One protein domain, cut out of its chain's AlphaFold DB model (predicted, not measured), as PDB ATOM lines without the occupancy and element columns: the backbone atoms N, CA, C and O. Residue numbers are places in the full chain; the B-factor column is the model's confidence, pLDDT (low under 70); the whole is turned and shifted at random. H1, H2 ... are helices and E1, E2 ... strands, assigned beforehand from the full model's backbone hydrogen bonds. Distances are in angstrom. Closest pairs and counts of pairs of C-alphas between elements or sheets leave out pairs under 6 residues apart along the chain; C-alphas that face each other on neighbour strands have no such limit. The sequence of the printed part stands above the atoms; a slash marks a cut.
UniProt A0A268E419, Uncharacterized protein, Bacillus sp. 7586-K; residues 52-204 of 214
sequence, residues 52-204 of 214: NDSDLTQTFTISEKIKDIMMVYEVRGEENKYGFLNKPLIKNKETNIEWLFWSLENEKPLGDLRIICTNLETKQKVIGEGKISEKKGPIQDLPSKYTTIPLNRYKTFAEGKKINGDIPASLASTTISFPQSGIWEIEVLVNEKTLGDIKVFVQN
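Overview. This is residues 52 to 204 of the 214 residues of an uncharacterized protein of Bacillus sp. 7586-K (UniProt A0A268E419). A twisted sheet of ten strands curls into a flattened, nearly closed barrel, ringed by the last residues of E2, then E3, E4, E8, E6, E5, E9 and E10. At one end of it, E1, the first part of E2 and E7 reach out as an arm, with the single helix H1 at its far end. The 153 printed residues are mostly strand by their named elements, in the order E1 to E7, H1, E8, E9 and E10, and the named neighbour strands are antiparallel. The whole is compact, with a radius of gyration of the C-alphas of 15.8 A and spans of 49 by 33 by 25 A.

Arrangement. Begin with E1, residues 59 to 66, E2, residues 69 to 78, E3, residues 82 to 85, and E4, residues 94 to 101: they are a meander, each strand the antiparallel neighbour of the one before. Look at N 62 and O 73, 2.9 A, for E1 and E2; N 76 and O 84, 2.9 A, for E2 and E3; N 83 and O 100, 3.0 A, for E3 and E4. E2 bends by 56 degrees at residue 75. E5, residues 111 to 119, and E6, residues 125 to 134, form a hairpin, with N 115 and O 128 at 2.8 A. E7, residues 147 to 150, lies on the same side of E2 as E3, with N 70 and O 149 at 2.9 A. H1, residues 151 to 157, is on the sheet at a height of 7.7 A; its closest C-alphas to E2 are Leu 151 and Ile 69, 5.6 A. In H1, 0 of 3 O i to N i+4 pairs are within hydrogen-bond range, but 3 of 4 O i to N i+3 pairs are. E8, residues 170 to 177, has E4 on one side, N 97 and O 174 at 2.7 A, and E6 on the other, N 133 and O 171 at 2.9 A. E9, residues 182 to 190, has E5 on one side, N 116 and O 187 within hydrogen-bond range at 2.9 A, and the edge strand E10, residues 193 to 203, on the other, N 186 and O 198 at 2.8 A; E9 and E10 form a hairpin. The closest C-alphas of E2 and E10 are Gly 77 and Ile 198, 6.0 A.

Along the chain. Find C-alpha 59 at (38.469, 4.613, 41.436), where E1 begins; E2 then measures 25.6 A. Find C-alpha 151 at (40.360, 26.877, 46.649) for H1. E6 measures 28.8 A, and E10 runs 28.9 A to C-alpha 203 at (27.153, -4.940, 50.582).

Size, cuts and confidence. The C-alphas of Thr 122 and Asn 152 are the two farthest apart, 49.1 A. The printed part has no cut; the links E6 to E7 and H1 to E8 are long. Confidence is under 70 at residue 53 and residues 143 to 165.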
ATOM      1  N   ASN A  52      39.935  -8.499  48.141       70.44
ATOM      2  CA  ASN A  52      41.117  -7.777  47.705       70.44
ATOM      3  C   ASN A  52      40.671  -6.588  46.856       70.44
ATOM      4  O   ASN A  52      39.905  -6.734  45.907       70.44
ATOM      5  N   ASP A  53      41.173  -5.397  47.175       68.50
ATOM      6  CA  ASP A  53      40.841  -4.167  46.441       68.50
ATOM      7  C   ASP A  53      41.229  -4.247  44.949       68.50
ATOM      8  O   ASP A  53      40.625  -3.597  44.099       68.50
ATOM      9  N   SER A  54      42.185  -5.119  44.610       79.00
ATOM     10  CA  SER A  54      42.571  -5.446  43.232       79.00
ATOM     11  C   SER A  54      41.468  -6.113  42.409       79.00
ATOM     12  O   SER A  54      41.535  -6.084  41.183       79.00
ATOM     13  N   ASP A  55      40.476  -6.727  43.057       85.62
ATOM     14  CA  ASP A  55      39.411  -7.468  42.375       85.62
ATOM     15  C   ASP A  55      38.310  -6.536  41.848       85.62
ATOM     16  O   ASP A  55      37.462  -6.943  41.049       85.62
ATOM     17  N   LEU A  56      38.326  -5.273  42.285       93.06
ATOM     18  CA  LEU A  56      37.365  -4.252  41.902       93.06
ATOM     19  C   LEU A  56      37.979  -3.277  40.890       93.06
ATOM     20  O   LEU A  56      39.176  -2.987  40.914       93.06
ATOM     21  N   THR A  57      37.142  -2.700  40.024       94.12
ATOM     22  CA  THR A  57      37.592  -1.624  39.131       94.12
ATOM     23  C   THR A  57      38.027  -0.430  39.967       94.12
ATOM     24  O   THR A  57      37.265   0.027  40.819       94.12
ATOM     25  N   GLN A  58      39.234   0.071  39.722       89.75
ATOM     26  CA  GLN A  58      39.819   1.177  40.475       89.75
ATOM     27  C   GLN A  58      38.971   2.451  40.388       89.75
ATOM     28  O   GLN A  58      38.220   2.677  39.435       89.75
ATOM     29  N   THR A  59      39.090   3.290  41.412       90.62
ATOM     30  CA  THR A  59      38.469   4.613  41.436       90.62
ATOM     31  C   THR A  59      39.466   5.691  41.038       90.62
ATOM     32  O   THR A  59      40.646   5.612  41.373       90.62
ATOM     33  N   PHE A  60      38.976   6.749  40.405       88.06
ATOM     34  CA  PHE A  60      39.732   7.964  40.128       88.06
ATOM     35  C   PHE A  60      38.983   9.188  40.658       88.06
ATOM     36  O   PHE A  60      37.791   9.143  40.961       88.06
ATOM     37  N   THR A  61      39.700  10.297  40.818       87.31
ATOM     38  CA  THR A  61      39.127  11.542  41.341       87.31
ATOM     39  C   THR A  61      38.928  12.540  40.222       87.31
ATOM     40  O   THR A  61      39.889  12.831  39.510       87.31
ATOM     41  N   ILE A  62      37.758  13.163  40.168       87.06
ATOM     42  CA  ILE A  62      37.523  14.337  39.328       87.06
ATOM     43  C   ILE A  62      37.169  15.538  40.187       87.06
ATOM     44  O   ILE A  62      36.674  15.402  41.309       87.06
ATOM     45  N   SER A  63      37.427  16.725  39.654       84.69
ATOM     46  CA  SER A  63      37.163  17.968  40.362       84.69
ATOM     47  C   SER A  63      36.426  18.968  39.493       84.69
ATOM     48  O   SER A  63      36.810  19.195  38.348       84.69
ATOM     49  N   GLU A  64      35.420  19.620  40.064       84.75
ATOM     50  CA  GLU A  64      34.682  20.700  39.417       84.75
ATOM     51  C   GLU A  64      34.783  21.962  40.273       84.75
ATOM     52  O   GLU A  64      34.473  21.954  41.468       84.75
ATOM     53  N   LYS A  65      35.237  23.067  39.675       83.50
ATOM     54  CA  LYS A  65      35.240  24.364  40.351       83.50
ATOM     55  C   LYS A  65      33.851  24.995  40.270       83.50
ATOM     56  O   LYS A  65      33.359  25.272  39.179       83.50
ATOM     57  N   ILE A  66      33.284  25.335  41.425       82.38
ATOM     58  CA  ILE A  66      32.014  26.054  41.542       82.38
ATOM     59  C   ILE A  66      32.238  27.270  42.438       82.38
ATOM     60  O   ILE A  66      32.446  27.148  43.644       82.38
ATOM     61  N   LYS A  67      32.210  28.467  41.838       83.88
ATOM     62  CA  LYS A  67      32.589  29.725  42.508       83.88
ATOM     63  C   LYS A  67      33.976  29.589  43.166       83.88
ATOM     64  O   LYS A  67      34.950  29.313  42.460       83.88
ATOM     65  N   ASP A  68      34.054  29.746  44.489       79.88
ATOM     66  CA  ASP A  68      35.288  29.694  45.283       79.88
ATOM     67  C   ASP A  68      35.545  28.333  45.957       79.88
ATOM     68  O   ASP A  68      36.443  28.194  46.796       79.88
ATOM     69  N   ILE A  69      34.762  27.317  45.589       78.81
ATOM     70  CA  ILE A  69      34.836  25.970  46.147       78.81
ATOM     71  C   ILE A  69      35.241  25.004  45.039       78.81
ATOM     72  O   ILE A  69      34.733  25.064  43.917       78.81
ATOM     73  N   MET A  70      36.168  24.102  45.357       81.44
ATOM     74  CA  MET A  70      36.417  22.939  44.526       81.44
ATOM     75  C   MET A  70      35.649  21.743  45.066       81.44
ATOM     76  O   MET A  70      35.819  21.349  46.221       81.44
ATOM     77  N   MET A  71      34.819  21.171  44.211       81.62
ATOM     78  CA  MET A  71      34.100  19.937  44.482       81.62
ATOM     79  C   MET A  71      34.965  18.783  44.003       81.62
ATOM     80  O   MET A  71      35.449  18.830  42.874       81.62
ATOM     81  N   VAL A  72      35.171  17.775  44.845       83.69
ATOM     82  CA  VAL A  72      35.929  16.568  44.502       83.69
ATOM     83  C   VAL A  72      35.002  15.367  44.592       83.69
ATOM     84  O   VAL A  72      34.359  15.139  45.622       83.69
ATOM     85  N   TYR A  73      34.962  14.610  43.503       86.25
ATOM     86  CA  TYR A  73      34.150  13.414  43.348       86.25
ATOM     87  C   TYR A  73      35.062  12.214  43.133       86.25
ATOM     88  O   TYR A  73      36.048  12.292  42.398       86.25
ATOM     89  N   GLU A  74      34.709  11.107  43.767       89.06
ATOM     90  CA  GLU A  74      35.305   9.807  43.496       89.06
ATOM     91  C   GLU A  74      34.430   9.089  42.471       89.06
ATOM     92  O   GLU A  74      33.209   9.019  42.619       89.06
ATOM     93  N   VAL A  75      35.051   8.588  41.414       92.69
ATOM     94  CA  VAL A  75      34.385   7.941  40.287       92.69
ATOM     95  C   VAL A  75      34.952   6.544  40.148       92.69
ATOM     96  O   VAL A  75      36.164   6.360  40.217       92.69
ATOM     97  N   ARG A  76      34.084   5.557  39.937       94.94
ATOM     98  CA  ARG A  76      34.491   4.196  39.588       94.94
ATOM     99  C   ARG A  76      34.222   3.954  38.110       94.94
ATOM    100  O   ARG A  76      33.096   4.154  37.659       94.94
ATOM    101  N   GLY A  77      35.241   3.531  37.370       95.69
ATOM    102  CA  GLY A  77      35.149   3.318  35.926       95.69
ATOM    103  C   GLY A  77      36.497   3.480  35.239       95.69
ATOM    104  O   GLY A  77      37.540   3.277  35.857       95.69
ATOM    105  N   GLU A  78      36.465   3.872  33.970       93.38
ATOM    106  CA  GLU A  78      37.649   4.119  33.155       93.38
ATOM    107  C   GLU A  78      37.852   5.627  32.954       93.38
ATOM    108  O   GLU A  78      36.989   6.329  32.412       93.38
ATOM    109  N   GLU A  79      39.002   6.127  33.413       91.31
ATOM    110  CA  GLU A  79      39.358   7.546  33.344       91.31
ATOM    111  C   GLU A  79      39.284   8.056  31.896       91.31
ATOM    112  O   GLU A  79      39.707   7.382  30.957       91.31
ATOM    113  N   ASN A  80      38.712   9.248  31.709       89.06
ATOM    114  CA  ASN A  80      38.479   9.872  30.400       89.06
ATOM    115  C   ASN A  80      37.554   9.107  29.439       89.06
ATOM    116  O   ASN A  80      37.474   9.478  28.267       89.06
ATOM    117  N   LYS A  81      36.813   8.092  29.909       92.94
ATOM    118  CA  LYS A  81      35.794   7.409  29.099       92.94
ATOM    119  C   LYS A  81      34.419   7.409  29.754       92.94
ATOM    120  O   LYS A  81      33.503   8.069  29.262       92.94
ATOM    121  N   TYR A  82      34.263   6.696  30.867       95.56
ATOM    122  CA  TYR A  82      32.985   6.559  31.566       95.56
ATOM    123  C   TYR A  82      33.179   6.081  33.004       95.56
ATOM    124  O   TYR A  82      34.171   5.446  33.350       95.56
ATOM    125  N   GLY A  83      32.191   6.343  33.846       96.12
ATOM    126  CA  GLY A  83      32.135   5.802  35.196       96.12
ATOM    127  C   GLY A  83      30.884   6.260  35.920       96.12
ATOM    128  O   GLY A  83      30.069   6.992  35.361       96.12
ATOM    129  N   PHE A  84      30.731   5.856  37.172       95.50
ATOM    130  CA  PHE A  84      29.662   6.351  38.033       95.50
ATOM    131  C   PHE A  84      30.223   6.910  39.338       95.50
ATOM    132  O   PHE A  84      31.321   6.547  39.770       95.50
ATOM    133  N   LEU A  85      29.468   7.810  39.966       93.19
ATOM    134  CA  LEU A  85      29.843   8.403  41.250       93.19
ATOM    135  C   LEU A  85      29.927   7.314  42.325       93.19
ATOM    136  O   LEU A  85      28.934   6.663  42.648       93.19
ATOM    137  N   ASN A  86      31.130   7.099  42.866       90.81
ATOM    138  CA  ASN A  86      31.400   5.981  43.757       90.81
ATOM    139  C   ASN A  86      30.582   6.127  45.046       90.81
ATOM    140  O   ASN A  86      30.697   7.107  45.785       90.81
ATOM    141  N   LYS A  87      29.747   5.127  45.321       88.44
ATOM    142  CA  LYS A  87      28.938   5.045  46.535       88.44
ATOM    143  C   LYS A  87      28.661   3.591  46.906       88.44
ATOM    144  O   LYS A  87      28.727   2.724  46.034       88.44
ATOM    145  N   PRO A  88      28.339   3.306  48.180       89.88
ATOM    146  CA  PRO A  88      27.965   1.961  48.596       89.88
ATOM    147  C   PRO A  88      26.738   1.458  47.829       89.88
ATOM    148  O   PRO A  88      25.711   2.136  47.784       89.88
ATOM    149  N   LEU A  89      26.848   0.258  47.261       93.12
ATOM    150  CA  LEU A  89      25.733  -0.481  46.673       93.12
ATOM    151  C   LEU A  89      25.254  -1.500  47.703       93.12
ATOM    152  O   LEU A  89      26.065  -2.273  48.210       93.12
ATOM    153  N   ILE A  90      23.964  -1.493  48.033       93.75
ATOM    154  CA  ILE A  90      23.414  -2.300  49.130       93.75
ATOM    155  C   ILE A  90      22.423  -3.324  48.578       93.75
ATOM    156  O   ILE A  90      21.566  -2.998  47.752       93.75
ATOM    157  N   LYS A  91      22.533  -4.569  49.047       94.88
ATOM    158  CA  LYS A  91      21.635  -5.666  48.689       94.88
ATOM    159  C   LYS A  91      20.179  -5.300  48.986       94.88
ATOM    160  O   LYS A  91      19.873  -4.761  50.044       94.88
ATOM    161  N   ASN A  92      19.277  -5.655  48.073       94.94
ATOM    162  CA  ASN A  92      17.830  -5.436  48.141       94.94
ATOM    163  C   ASN A  92      17.411  -3.968  48.321       94.94
ATOM    164  O   ASN A  92      16.254  -3.698  48.646       94.94
ATOM    165  N   LYS A  93      18.327  -3.023  48.096       94.44
ATOM    166  CA  LYS A  93      18.041  -1.597  48.127       94.44
ATOM    167  C   LYS A  93      18.062  -1.049  46.711       94.44
ATOM    168  O   LYS A  93      19.082  -1.109  46.022       94.44
ATOM    169  N   GLU A  94      16.940  -0.465  46.308       94.19
ATOM    170  CA  GLU A  94      16.890   0.305  45.077       94.19
ATOM    171  C   GLU A  94      17.888   1.465  45.156       94.19
ATOM    172  O   GLU A  94      17.892   2.266  46.094       94.19
ATOM    173  N   THR A  95      18.780   1.507  44.178       90.25
ATOM    174  CA  THR A  95      19.886   2.446  44.107       90.25
ATOM    175  C   THR A  95      19.836   3.134  42.756       90.25
ATOM    176  O   THR A  95      19.895   2.490  41.709       90.25
ATOM    177  N   ASN A  96      19.737   4.460  42.784       93.31
ATOM    178  CA  ASN A  96      20.034   5.277  41.618       93.31
ATOM    179  C   ASN A  96      21.549   5.233  41.383       93.31
ATOM    180  O   ASN A  96      22.283   5.354  42.352       93.31
ATOM    181  N   ILE A  97      22.040   5.046  40.168       94.50
ATOM    182  CA  ILE A  97      23.463   5.125  39.833       94.50
ATOM    183  C   ILE A  97      23.636   6.312  38.896       94.50
ATOM    184  O   ILE A  97      23.061   6.330  37.808       94.50
ATOM    185  N   GLU A  98      24.418   7.307  39.316       95.56
ATOM    186  CA  GLU A  98      24.682   8.509  38.531       95.56
ATOM    187  C   GLU A  98      25.926   8.307  37.662       95.56
ATOM    188  O   GLU A  98      27.051   8.221  38.162       95.56
ATOM    189  N   TRP A  99      25.708   8.240  36.351       96.62
ATOM    190  CA  TRP A  99      26.726   7.950  35.348       96.62
ATOM    191  C   TRP A  99      27.303   9.224  34.739       96.62
ATOM    192  O   TRP A  99      26.582  10.182  34.446       96.62
ATOM    193  N   LEU A 100      28.607   9.190  34.495       95.81
ATOM    194  CA  LEU A 100      29.416  10.241  33.899       95.81
ATOM    195  C   LEU A 100      30.066   9.697  32.623       95.81
ATOM    196  O   LEU A 100      30.667   8.623  32.650       95.81
ATOM    197  N   PHE A 101      29.977  10.447  31.526       95.75
ATOM    198  CA  PHE A 101      30.550  10.064  30.236       95.75
ATOM    199  C   PHE A 101      31.412  11.191  29.673       95.75
ATOM    200  O   PHE A 101      30.961  12.336  29.569       95.75
ATOM    201  N   TRP A 102      32.642  10.866  29.287       94.31
ATOM    202  CA  TRP A 102      33.584  11.785  28.652       94.31
ATOM    203  C   TRP A 102      33.497  11.682  27.134       94.31
ATOM    204  O   TRP A 102      33.053  10.671  26.592       94.31
ATOM    205  N   SER A 103      33.906  12.742  26.441       90.25
ATOM    206  CA  SER A 103      33.994  12.698  24.983       90.25
ATOM    207  C   SER A 103      35.129  11.775  24.544       90.25
ATOM    208  O   SER A 103      36.266  11.950  24.977       90.25
ATOM    209  N   LEU A 104      34.831  10.849  23.637       82.69
ATOM    210  CA  LEU A 104      35.817   9.978  23.000       82.69
ATOM    211  C   LEU A 104      36.061  10.490  21.588       82.69
ATOM    212  O   LEU A 104      35.111  10.670  20.841       82.69
ATOM    213  N   GLU A 105      37.313  10.775  21.229       82.00
ATOM    214  CA  GLU A 105      37.672  11.225  19.869       82.00
ATOM    215  C   GLU A 105      36.863  12.448  19.375       82.00
ATOM    216  O   GLU A 105      36.643  12.639  18.183       82.00
ATOM    217  N   ASN A 106      36.470  13.330  20.304       76.69
ATOM    218  CA  ASN A 106      35.578  14.487  20.106       76.69
ATOM    219  C   ASN A 106      34.090  14.160  19.884       76.69
ATOM    220  O   ASN A 106      33.288  15.079  19.713       76.69
ATOM    221  N   GLU A 107      33.686  12.895  19.963       85.62
ATOM    222  CA  GLU A 107      32.283  12.494  19.986       85.62
ATOM    223  C   GLU A 107      31.730  12.526  21.412       85.62
ATOM    224  O   GLU A 107      32.322  12.001  22.356       85.62
ATOM    225  N   LYS A 108      30.570  13.167  21.574       89.06
ATOM    226  CA  LYS A 108      29.853  13.243  22.847       89.06
ATOM    227  C   LYS A 108      28.918  12.032  22.974       89.06
ATOM    228  O   LYS A 108      28.011  11.914  22.148       89.06
ATOM    229  N   PRO A 109      29.056  11.183  24.009       91.25
ATOM    230  CA  PRO A 109      28.147  10.059  24.208       91.25
ATOM    231  C   PRO A 109      26.729  10.560  24.491       91.25
ATOM    232  O   PRO A 109      26.526  11.367  25.398       91.25
ATOM    233  N   LEU A 110      25.750  10.109  23.708       95.44
ATOM    234  CA  LEU A 110      24.330  10.454  23.827       95.44
ATOM    235  C   LEU A 110      23.476   9.249  23.422       95.44
ATOM    236  O   LEU A 110      23.920   8.411  22.635       95.44
ATOM    237  N   GLY A 111      22.233   9.208  23.903       96.06
ATOM    238  CA  GLY A 111      21.267   8.170  23.538       96.06
ATOM    239  C   GLY A 111      20.931   7.253  24.704       96.06
ATOM    240  O   GLY A 111      20.835   7.716  25.840       96.06
ATOM    241  N   ASP A 112      20.712   5.977  24.423       98.06
ATOM    242  CA  ASP A 112      20.222   5.027  25.416       98.06
ATOM    243  C   ASP A 112      21.388   4.391  26.178       98.06
ATOM    244  O   ASP A 112      22.390   3.977  25.587       98.06
ATOM    245  N   LEU A 113      21.252   4.329  27.502       98.50
ATOM    246  CA  LEU A 113      22.153   3.617  28.398       98.50
ATOM    247  C   LEU A 113      21.470   2.333  28.849       98.50
ATOM    248  O   LEU A 113      20.391   2.382  29.442       98.50
ATOM    249  N   ARG A 114      22.143   1.203  28.659       98.50
ATOM    250  CA  ARG A 114      21.790  -0.058  29.310       98.50
ATOM    251  C   ARG A 114      22.984  -0.556  30.104       98.50
ATOM    252  O   ARG A 114      24.112  -0.509  29.625       98.50
ATOM    253  N   ILE A 115      22.729  -1.041  31.311       98.44
ATOM    254  CA  ILE A 115      23.719  -1.742  32.122       98.44
ATOM    255  C   ILE A 115      23.249  -3.161  32.395       98.44
ATOM    256  O   ILE A 115      22.090  -3.376  32.753       98.44
ATOM    257  N   ILE A 116      24.149  -4.125  32.246       98.50
ATOM    258  CA  ILE A 116      23.891  -5.528  32.565       98.50
ATOM    259  C   ILE A 116      24.810  -5.896  33.717       98.50
ATOM    260  O   ILE A 116      26.020  -6.001  33.558       98.50
ATOM    261  N   CYS A 117      24.237  -6.083  34.900       98.44
ATOM    262  CA  CYS A 117      25.000  -6.448  36.082       98.44
ATOM    263  C   CYS A 117      24.910  -7.956  36.290       98.44
ATOM    264  O   CYS A 117      23.809  -8.486  36.431       98.44
ATOM    265  N   THR A 118      26.051  -8.635  36.358       98.56
ATOM    266  CA  THR A 118      26.151 -10.078  36.596       98.56
ATOM    267  C   THR A 118      26.893 -10.345  37.902       98.56
ATOM    268  O   THR A 118      28.033  -9.918  38.071       98.56
ATOM    269  N   ASN A 119      26.275 -11.075  38.830       97.94
ATOM    270  CA  ASN A 119      26.954 -11.546  40.035       97.94
ATOM    271  C   ASN A 119      28.001 -12.592  39.635       97.94
ATOM    272  O   ASN A 119      27.670 -13.584  38.977       97.94
ATOM    273  N   LEU A 120      29.263 -12.389  40.010       95.69
ATOM    274  CA  LEU A 120      30.342 -13.263  39.546       95.69
ATOM    275  C   LEU A 120      30.277 -14.671  40.143       95.69
ATOM    276  O   LEU A 120      30.723 -15.614  39.485       95.69
ATOM    277  N   GLU A 121      29.691 -14.824  41.327       94.81
ATOM    278  CA  GLU A 121      29.533 -16.109  42.009       94.81
ATOM    279  C   GLU A 121      28.279 -16.839  41.518       94.81
ATOM    280  O   GLU A 121      28.365 -17.956  41.010       94.81
ATOM    281  N   THR A 122      27.115 -16.192  41.599       95.81
ATOM    282  CA  THR A 122      25.819 -16.846  41.347       95.81
ATOM    283  C   THR A 122      25.350 -16.762  39.902       95.81
ATOM    284  O   THR A 122      24.369 -17.408  39.534       95.81
ATOM    285  N   LYS A 123      26.027 -15.960  39.071       97.44
ATOM    286  CA  LYS A 123      25.658 -15.653  37.677       97.44
ATOM    287  C   LYS A 123      24.284 -14.997  37.522       97.44
ATOM    288  O   LYS A 123      23.796 -14.851  36.402       97.44
ATOM    289  N   GLN A 124      23.674 -14.569  38.626       97.56
ATOM    290  CA  GLN A 124      22.432 -13.814  38.611       97.56
ATOM    291  C   GLN A 124      22.625 -12.502  37.852       97.56
ATOM    292  O   GLN A 124      23.647 -11.837  38.020       97.56
ATOM    293  N   LYS A 125      21.632 -12.128  37.041       98.12
ATOM    294  CA  LYS A 125      21.653 -10.899  36.250       98.12
ATOM    295  C   LYS A 125      20.552  -9.940  36.673       98.12
ATOM    296  O   LYS A 125      19.430 -10.368  36.938       98.12
ATOM    297  N   VAL A 126      20.873  -8.653  36.680       98.12
ATOM    298  CA  VAL A 126      19.908  -7.552  36.766       98.12
ATOM    299  C   VAL A 126      20.272  -6.494  35.732       98.12
ATOM    300  O   VAL A 126      21.445  -6.317  35.406       98.12
ATOM    301  N   ILE A 127      19.263  -5.826  35.179       98.19
ATOM    302  CA  ILE A 127      19.431  -4.839  34.111       98.19
ATOM    303  C   ILE A 127      18.942  -3.493  34.626       98.19
ATOM    304  O   ILE A 127      17.890  -3.416  35.258       98.19
ATOM    305  N   GLY A 128      19.716  -2.447  34.356       97.69
ATOM    306  CA  GLY A 128      19.309  -1.062  34.551       97.69
ATOM    307  C   GLY A 128      19.299  -0.337  33.212       97.69
ATOM    308  O   GLY A 128      20.162  -0.574  32.368       97.69
ATOM    309  N   GLU A 129      18.342   0.558  33.023       98.12
ATOM    310  CA  GLU A 129      18.225   1.365  31.810       98.12
ATOM    311  C   GLU A 129      18.132   2.844  32.171       98.12
ATOM    312  O   GLU A 129      17.702   3.215  33.267       98.12
ATOM    313  N   GLY A 130      18.584   3.693  31.256       97.00
ATOM    314  CA  GLY A 130      18.617   5.134  31.430       97.00
ATOM    315  C   GLY A 130      18.824   5.849  30.103       97.00
ATOM    316  O   GLY A 130      18.982   5.230  29.053       97.00
ATOM    317  N   LYS A 131      18.846   7.180  30.152       97.56
ATOM    318  CA  LYS A 131      19.091   8.016  28.975       97.56
ATOM    319  C   LYS A 131      20.277   8.933  29.207       97.56
ATOM    320  O   LYS A 131      20.294   9.702  30.166       97.56
ATOM    321  N   ILE A 132      21.251   8.853  28.310       97.12
ATOM    322  CA  ILE A 132      22.417   9.726  28.281       97.12
ATOM    323  C   ILE A 132      22.020  11.035  27.623       97.12
ATOM    324  O   ILE A 132      21.543  11.081  26.485       97.12
ATOM    325  N   SER A 133      22.244  12.117  28.355       95.06
ATOM    326  CA  SER A 133      21.970  13.470  27.903       95.06
ATOM    327  C   SER A 133      23.157  14.375  28.185       95.06
ATOM    328  O   SER A 133      23.995  14.095  29.041       95.06
ATOM    329  N   GLU A 134      23.236  15.469  27.440       94.00
ATOM    330  CA  GLU A 134      24.279  16.464  27.637       94.00
ATOM    331  C   GLU A 134      24.263  17.019  29.067       94.00
ATOM    332  O   GLU A 134      23.207  17.343  29.621       94.00
ATOM    333  N   LYS A 135      25.457  17.187  29.643       90.88
ATOM    334  CA  LYS A 135      25.627  17.857  30.930       90.88
ATOM    335  C   LYS A 135      25.237  19.334  30.804       90.88
ATOM    336  O   LYS A 135      25.964  20.127  30.215       90.88
ATOM    337  N   LYS A 136      24.106  19.719  31.403       85.62
ATOM    338  CA  LYS A 136      23.605  21.111  31.402       85.62
ATOM    339  C   LYS A 136      23.987  21.928  32.638       85.62
ATOM    340  O   LYS A 136      23.832  23.145  32.625       85.62
ATOM    341  N   GLY A 137      24.471  21.280  33.695       83.50
ATOM    342  CA  GLY A 137      24.775  21.915  34.976       83.50
ATOM    343  C   GLY A 137      25.940  21.244  35.703       83.50
ATOM    344  O   GLY A 137      26.553  20.322  35.154       83.50
ATOM    345  N   PRO A 138      26.303  21.733  36.895       83.50
ATOM    346  CA  PRO A 138      27.311  21.119  37.751       83.50
ATOM    347  C   PRO A 138      26.992  19.672  38.164       83.50
ATOM    348  O   PRO A 138      25.834  19.284  38.270       83.50
ATOM    349  N   ILE A 139      28.025  18.883  38.467       81.38
ATOM    350  CA  ILE A 139      27.897  17.501  38.967       81.38
ATOM    351  C   ILE A 139      27.235  17.477  40.353       81.38
ATOM    352  O   ILE A 139      26.516  16.537  40.669       81.38
ATOM    353  N   GLN A 140      27.411  18.527  41.162       74.62
ATOM    354  CA  GLN A 140      26.807  18.637  42.503       74.62
ATOM    355  C   GLN A 140      25.272  18.592  42.495       74.62
ATOM    356  O   GLN A 140      24.675  18.344  43.539       74.62
ATOM    357  N   ASP A 141      24.644  18.865  41.348       78.94
ATOM    358  CA  ASP A 141      23.190  18.843  41.208       78.94
ATOM    359  C   ASP A 141      22.675  17.393  41.072       78.94
ATOM    360  O   ASP A 141      21.471  17.148  41.143       78.94
ATOM    361  N   LEU A 142      23.579  16.416  40.905       77.19
ATOM    362  CA  LEU A 142      23.271  14.990  40.955       77.19
ATOM    363  C   LEU A 142      23.111  14.519  42.412       77.19
ATOM    364  O   LEU A 142      23.866  14.969  43.279       77.19
ATOM    365  N   PRO A 143      22.194  13.573  42.700       62.84
ATOM    366  CA  PRO A 143      21.911  13.073  44.049       62.84
ATOM    367  C   PRO A 143      23.037  12.172  44.599       62.84
ATOM    368  O   PRO A 143      22.868  10.981  44.847       62.84
ATOM    369  N   SER A 144      24.213  12.755  44.820       61.94
ATOM    370  CA  SER A 144      25.440  12.072  45.227       61.94
ATOM    371  C   SER A 144      26.142  12.815  46.364       61.94
ATOM    372  O   SER A 144      26.015  14.031  46.522       61.94
ATOM    373  N   LYS A 145      26.891  12.078  47.191       63.09
ATOM    374  CA  LYS A 145      27.756  12.685  48.210       63.09
ATOM    375  C   LYS A 145      29.044  13.165  47.540       63.09
ATOM    376  O   LYS A 145      29.653  12.421  46.780       63.09
ATOM    377  N   TYR A 146      29.483  14.373  47.871       62.66
ATOM    378  CA  TYR A 146      30.729  14.963  47.381       62.66
ATOM    379  C   TYR A 146      31.556  15.524  48.537       62.66
ATOM    380  O   TYR A 146      31.024  15.835  49.605       62.66
ATOM    381  N   THR A 147      32.863  15.677  48.319       68.31
ATOM    382  CA  THR A 147      33.744  16.379  49.263       68.31
ATOM    383  C   THR A 147      34.020  17.788  48.753       68.31
ATOM    384  O   THR A 147      34.232  17.990  47.559       68.31
ATOM    385  N   THR A 148      34.036  18.772  49.651       67.25
ATOM    386  CA  THR A 148      34.351  20.165  49.316       67.25
ATOM    387  C   THR A 148      35.740  20.547  49.820       67.25
ATOM    388  O   THR A 148      36.111  20.269  50.961       67.25
ATOM    389  N   ILE A 149      36.526  21.205  48.968       65.56
ATOM    390  CA  ILE A 149      37.850  21.738  49.301       65.56
ATOM    391  C   ILE A 149      37.864  23.239  48.967       65.56
ATOM    392  O   ILE A 149      37.649  23.612  47.811       65.56
ATOM    393  N   PRO A 150      38.133  24.133  49.938       68.06
ATOM    394  CA  PRO A 150      38.331  25.552  49.651       68.06
ATOM    395  C   PRO A 150      39.506  25.782  48.689       68.06
ATOM    396  O   PRO A 150      40.580  25.202  48.867       68.06
ATOM    397  N   LEU A 151      39.342  26.664  47.694       60.34
ATOM    398  CA  LEU A 151      40.360  26.877  46.649       60.34
ATOM    399  C   LEU A 151      41.718  27.354  47.178       60.34
ATOM    400  O   LEU A 151      42.752  27.020  46.598       60.34
ATOM    401  N   ASN A 152      41.738  28.101  48.285       59.75
ATOM    402  CA  ASN A 152      42.979  28.537  48.930       59.75
ATOM    403  C   ASN A 152      43.830  27.361  49.448       59.75
ATOM    404  O   ASN A 152      45.044  27.505  49.548       59.75
ATOM    405  N   ARG A 153      43.211  26.205  49.723       60.31
ATOM    406  CA  ARG A 153      43.886  24.965  50.120       60.31
ATOM    407  C   ARG A 153      44.200  24.060  48.930       60.31
ATOM    408  O   ARG A 153      45.184  23.338  48.983       60.31
ATOM    409  N   TYR A 154      43.436  24.131  47.835       54.47
ATOM    410  CA  TYR A 154      43.635  23.268  46.661       54.47
ATOM    411  C   TYR A 154      45.016  23.416  46.003       54.47
ATOM    412  O   TYR A 154      45.590  22.420  45.577       54.47
ATOM    413  N   LYS A 155      45.590  24.629  45.974       53.84
ATOM    414  CA  LYS A 155      46.941  24.859  45.421       53.84
ATOM    415  C   LYS A 155      48.019  23.978  46.067       53.84
ATOM    416  O   LYS A 155      49.005  23.679  45.412       53.84
ATOM    417  N   THR A 156      47.815  23.550  47.312       54.09
ATOM    418  CA  THR A 156      48.720  22.658  48.050       54.09
ATOM    419  C   THR A 156      48.427  21.170  47.793       54.09
ATOM    420  O   THR A 156      49.299  20.339  47.998       54.09
ATOM    421  N   PHE A 157      47.219  20.816  47.332       50.66
ATOM    422  CA  PHE A 157      46.792  19.431  47.051       50.66
ATOM    423  C   PHE A 157      46.977  19.002  45.587       50.66
ATOM    424  O   PHE A 157      46.850  17.820  45.276       50.66
ATOM    425  N   ALA A 158      47.218  19.950  44.683       53.47
ATOM    426  CA  ALA A 158      47.053  19.760  43.246       53.47
ATOM    427  C   ALA A 158      48.277  20.152  42.418       53.47
ATOM    428  O   ALA A 158      48.123  20.607  41.281       53.47
ATOM    429  N   GLU A 159      49.484  19.990  42.964       46.22
ATOM    430  CA  GLU A 159      50.697  20.069  42.148       46.22
ATOM    431  C   GLU A 159      50.545  19.130  40.936       46.22
ATOM    432  O   GLU A 159      50.458  17.913  41.070       46.22
ATOM    433  N   GLY A 160      50.411  19.718  39.742       51.53
ATOM    434  CA  GLY A 160      50.276  18.999  38.473       51.53
ATOM    435  C   GLY A 160      48.855  18.652  37.997       51.53
ATOM    436  O   GLY A 160      48.722  18.235  36.848       51.53
ATOM    437  N   LYS A 161      47.783  18.853  38.782       55.16
ATOM    438  CA  LYS A 161      46.401  18.565  38.326       55.16
ATOM    439  C   LYS A 161      45.732  19.794  37.704       55.16
ATOM    440  O   LYS A 161      45.607  20.843  38.339       55.16
ATOM    441  N   LYS A 162      45.259  19.663  36.456       55.12
ATOM    442  CA  LYS A 162      44.515  20.720  35.752       55.12
ATOM    443  C   LYS A 162      43.223  21.046  36.503       55.12
ATOM    444  O   LYS A 162      42.380  20.183  36.718       55.12
ATOM    445  N   ILE A 163      43.042  22.318  36.853       53.91
ATOM    446  CA  ILE A 163      41.747  22.833  37.311       53.91
ATOM    447  C   ILE A 163      40.776  22.712  36.130       53.91
ATOM    448  O   ILE A 163      41.057  23.265  35.068       53.91
ATOM    449  N   ASN A 164      39.662  21.997  36.318       56.16
ATOM    450  CA  ASN A 164      38.685  21.649  35.273       56.16
ATOM    451  C   ASN A 164      39.228  20.744  34.146       56.16
ATOM    452  O   ASN A 164      38.638  20.706  33.066       56.16
ATOM    453  N   GLY A 165      40.339  20.034  34.367       55.41
ATOM    454  CA  GLY A 165      40.720  18.932  33.484       55.41
ATOM    455  C   GLY A 165      39.687  17.814  33.586       55.41
ATOM    456  O   GLY A 165      39.313  17.442  34.696       55.41
ATOM    457  N   ASP A 166      39.220  17.335  32.436       70.75
ATOM    458  CA  ASP A 166      38.407  16.127  32.284       70.75
ATOM    459  C   ASP A 166      37.049  16.173  33.006       70.75
ATOM    460  O   ASP A 166      36.710  15.334  33.841       70.75
ATOM    461  N   ILE A 167      36.225  17.165  32.649       83.38
ATOM    462  CA  ILE A 167      34.803  17.207  33.024       83.38
ATOM    463  C   ILE A 167      34.008  16.298  32.067       83.38
ATOM    464  O   ILE A 167      34.206  16.392  30.852       83.38
ATOM    465  N   PRO A 168      33.080  15.461  32.566       92.06
ATOM    466  CA  PRO A 168      32.222  14.649  31.710       92.06
ATOM    467  C   PRO A 168      31.360  15.523  30.791       92.06
ATOM    468  O   PRO A 168      30.802  16.541  31.204       92.06
ATOM    469  N   ALA A 169      31.232  15.103  29.535       92.62
ATOM    470  CA  ALA A 169      30.449  15.783  28.508       92.62
ATOM    471  C   ALA A 169      28.946  15.469  28.611       92.62
ATOM    472  O   ALA A 169      28.105  16.292  28.231       92.62
ATOM    473  N   SER A 170      28.615  14.296  29.152       95.25
ATOM    474  CA  SER A 170      27.248  13.797  29.276       95.25
ATOM    475  C   SER A 170      27.022  13.070  30.597       95.25
ATOM    476  O   SER A 170      27.961  12.577  31.226       95.25
ATOM    477  N   LEU A 171      25.756  13.004  31.002       95.50
ATOM    478  CA  LEU A 171      25.292  12.395  32.242       95.50
ATOM    479  C   LEU A 171      24.136  11.436  31.961       95.50
ATOM    480  O   LEU A 171      23.356  11.643  31.027       95.50
ATOM    481  N   ALA A 172      23.992  10.426  32.812       95.50
ATOM    482  CA  ALA A 172      22.808   9.581  32.855       95.50
ATOM    483  C   ALA A 172      22.521   9.120  34.283       95.50
ATOM    484  O   ALA A 172      23.318   9.309  35.202       95.50
ATOM    485  N   SER A 173      21.375   8.480  34.457       94.88
ATOM    486  CA  SER A 173      20.993   7.827  35.697       94.88
ATOM    487  C   SER A 173      20.330   6.501  35.355       94.88
ATOM    488  O   SER A 173      19.529   6.444  34.420       94.88
ATOM    489  N   THR A 174      20.686   5.448  36.084       96.31
ATOM    490  CA  THR A 174      19.974   4.166  36.058       96.31
ATOM    491  C   THR A 174      19.461   3.850  37.453       96.31
ATOM    492  O   THR A 174      20.064   4.249  38.446       96.31
ATOM    493  N   THR A 175      18.359   3.116  37.548       95.38
ATOM    494  CA  THR A 175      17.843   2.619  38.828       95.38
ATOM    495  C   THR A 175      17.962   1.106  38.848       95.38
ATOM    496  O   THR A 175      17.553   0.443  37.896       95.38
ATOM    497  N   ILE A 176      18.546   0.553  39.913       95.56
ATOM    498  CA  ILE A 176      18.772  -0.887  40.032       95.56
ATOM    499  C   ILE A 176      18.696  -1.352  41.486       95.56
ATOM    500  O   ILE A 176      19.049  -0.617  42.405       95.56
ATOM    501  N   SER A 177      18.263  -2.591  41.703       96.44
ATOM    502  CA  SER A 177      18.331  -3.260  43.004       96.44
ATOM    503  C   SER A 177      19.118  -4.553  42.850       96.44
ATOM    504  O   SER A 177      18.809  -5.375  41.986       96.44
ATOM    505  N   PHE A 178      20.149  -4.724  43.674       97.12
ATOM    506  CA  PHE A 178      20.987  -5.917  43.648       97.12
ATOM    507  C   PHE A 178      20.419  -6.966  44.610       97.12
ATOM    508  O   PHE A 178      20.437  -6.746  45.818       97.12
ATOM    509  N   PRO A 179      19.943  -8.122  44.131       96.12
ATOM    510  CA  PRO A 179      19.308  -9.138  44.981       96.12
ATOM    511  C   PRO A 179      20.280  -9.848  45.936       96.12
ATOM    512  O   PRO A 179      19.865 -10.462  46.922       96.12
ATOM    513  N   GLN A 180      21.584  -9.795  45.647       95.06
ATOM    514  CA  GLN A 180      22.625 -10.489  46.402       95.06
ATOM    515  C   GLN A 180      23.842  -9.595  46.643       95.06
ATOM    516  O   GLN A 180      24.220  -8.797  45.784       95.06
ATOM    517  N   SER A 181      24.464  -9.758  47.812       95.50
ATOM    518  CA  SER A 181      25.793  -9.211  48.090       95.50
ATOM    519  C   SER A 181      26.858  -9.970  47.300       95.50
ATOM    520  O   SER A 181      26.612 -11.086  46.847       95.50
ATOM    521  N   GLY A 182      28.054  -9.402  47.185       95.12
ATOM    522  CA  GLY A 182      29.168 -10.029  46.472       95.12
ATOM    523  C   GLY A 182      29.739  -9.131  45.384       95.12
ATOM    524  O   GLY A 182      29.357  -7.965  45.261       95.12
ATOM    525  N   ILE A 183      30.664  -9.680  44.597       96.69
ATOM    526  CA  ILE A 183      31.243  -8.971  43.457       96.69
ATOM    527  C   ILE A 183      30.300  -9.096  42.260       96.69
ATOM    528  O   ILE A 183      29.922 -10.197  41.851       96.69
ATOM    529  N   TRP A 184      29.946  -7.950  41.695       98.00
ATOM    530  CA  TRP A 184      29.168  -7.835  40.472       98.00
ATOM    531  C   TRP A 184      30.024  -7.198  39.385       98.00
ATOM    532  O   TRP A 184      30.750  -6.239  39.639       98.00
ATOM    533  N   GLU A 185      29.921  -7.726  38.176       98.31
ATOM    534  CA  GLU A 185      30.456  -7.110  36.966       98.31
ATOM    535  C   GLU A 185      29.322  -6.385  36.249       98.31
ATOM    536  O   GLU A 185      28.257  -6.962  36.029       98.31
ATOM    537  N   ILE A 186      29.527  -5.108  35.953       98.38
ATOM    538  CA  ILE A 186      28.574  -4.230  35.282       98.38
ATOM    539  C   ILE A 186      29.082  -3.990  33.866       98.38
ATOM    540  O   ILE A 186      30.011  -3.205  33.687       98.38
ATOM    541  N   GLU A 187      28.451  -4.620  32.882       98.50
ATOM    542  CA  GLU A 187      28.654  -4.298  31.468       98.50
ATOM    543  C   GLU A 187      27.891  -3.010  31.142       98.50
ATOM    544  O   GLU A 187      26.693  -2.898  31.427       98.50
ATOM    545  N   VAL A 188      28.579  -2.029  30.560       98.25
ATOM    546  CA  VAL A 188      28.026  -0.715  30.214       98.25
ATOM    547  C   VAL A 188      27.827  -0.633  28.707       98.25
ATOM    548  O   VAL A 188      28.790  -0.726  27.949       98.25
ATOM    549  N   LEU A 189      26.589  -0.415  28.265       97.88
ATOM    550  CA  LEU A 189      26.231  -0.305  26.855       97.88
ATOM    551  C   LEU A 189      25.661   1.078  26.545       97.88
ATOM    552  O   LEU A 189      24.749   1.558  27.221       97.88
ATOM    553  N   VAL A 190      26.158   1.684  25.469       96.31
ATOM    554  CA  VAL A 190      25.638   2.937  24.912       96.31
ATOM    555  C   VAL A 190      25.108   2.658  23.515       96.31
ATOM    556  O   VAL A 190      25.864   2.232  22.644       96.31
ATOM    557  N   ASN A 191      23.813   2.892  23.290       95.94
ATOM    558  CA  ASN A 191      23.135   2.558  22.031       95.94
ATOM    559  C   ASN A 191      23.427   1.110  21.582       95.94
ATOM    560  O   ASN A 191      23.830   0.878  20.442       95.94
ATOM    561  N   GLU A 192      23.279   0.152  22.506       95.88
ATOM    562  CA  GLU A 192      23.527  -1.290  22.296       95.88
ATOM    563  C   GLU A 192      24.986  -1.675  21.984       95.88
ATOM    564  O   GLU A 192      25.271  -2.832  21.682       95.88
ATOM    565  N   LYS A 193      25.934  -0.735  22.071       95.19
ATOM    566  CA  LYS A 193      27.366  -1.016  21.921       95.19
ATOM    567  C   LYS A 193      28.036  -1.068  23.285       95.19
ATOM    568  O   LYS A 193      27.955  -0.101  24.043       95.19
ATOM    569  N   THR A 194      28.727  -2.169  23.568       95.44
ATOM    570  CA  THR A 194      29.533  -2.325  24.783       95.44
ATOM    571  C   THR A 194      30.637  -1.272  24.818       95.44
ATOM    572  O   THR A 194      31.436  -1.153  23.887       95.44
ATOM    573  N   LEU A 195      30.657  -0.501  25.900       93.81
ATOM    574  CA  LEU A 195      31.670   0.503  26.201       93.81
ATOM    575  C   LEU A 195      32.778  -0.076  27.093       93.81
ATOM    576  O   LEU A 195      33.941   0.291  26.942       93.81
ATOM    577  N   GLY A 196      32.416  -1.000  27.985       95.81
ATOM    578  CA  GLY A 196      33.325  -1.778  28.823       95.81
ATOM    579  C   GLY A 196      32.657  -2.243  30.118       95.81
ATOM    580  O   GLY A 196      31.445  -2.087  30.284       95.81
ATOM    581  N   ASP A 197      33.464  -2.793  31.026       96.94
ATOM    582  CA  ASP A 197      32.995  -3.457  32.244       96.94
ATOM    583  C   ASP A 197      33.536  -2.806  33.524       96.94
ATOM    584  O   ASP A 197      34.698  -2.395  33.606       96.94
ATOM    585  N   ILE A 198      32.705  -2.766  34.569       97.69
ATOM    586  CA  ILE A 198      33.077  -2.280  35.903       97.69
ATOM    587  C   ILE A 198      32.790  -3.353  36.954       97.69
ATOM    588  O   ILE A 198      31.648  -3.765  37.135       97.69
ATOM    589  N   LYS A 199      33.806  -3.758  37.718       97.75
ATOM    590  CA  LYS A 199      33.657  -4.653  38.872       97.75
ATOM    591  C   LYS A 199      33.426  -3.861  40.149       97.75
ATOM    592  O   LYS A 199      34.209  -2.973  40.499       97.75
ATOM    593  N   VAL A 200      32.353  -4.202  40.853       96.00
ATOM    594  CA  VAL A 200      31.887  -3.532  42.071       96.00
ATOM    595  C   VAL A 200      31.565  -4.550  43.153       96.00
ATOM    596  O   VAL A 200      31.261  -5.703  42.861       96.00
ATOM    597  N   PHE A 201      31.569  -4.111  44.409       95.31
ATOM    598  CA  PHE A 201      31.089  -4.922  45.520       95.31
ATOM    599  C   PHE A 201      29.741  -4.409  46.036       95.31
ATOM    600  O   PHE A 201      29.599  -3.225  46.350       95.31
ATOM    601  N   VAL A 202      28.769  -5.314  46.153       95.50
ATOM    602  CA  VAL A 202      27.460  -5.065  46.766       95.50
ATOM    603  C   VAL A 202      27.470  -5.579  48.202       95.50
ATOM    604  O   VAL A 202      27.762  -6.748  48.458       95.50
ATOM    605  N   GLN A 203      27.120  -4.706  49.139       92.56
ATOM    606  CA  GLN A 203      27.153  -4.940  50.582       92.56
ATOM    607  C   GLN A 203      25.858  -5.595  51.077       92.56
ATOM    608  O   GLN A 203      24.811  -5.472  50.443       92.56
ATOM    609  N   ASN A 204      25.911  -6.286  52.218       90.12
ATOM    610  CA  ASN A 204      24.715  -6.881  52.826       90.12
ATOM    611  C   ASN A 204      23.791  -5.837  53.465       90.12
ATOM    612  O   ASN A 204      22.574  -5.965  53.353       90.12
TER     613      ASN A 204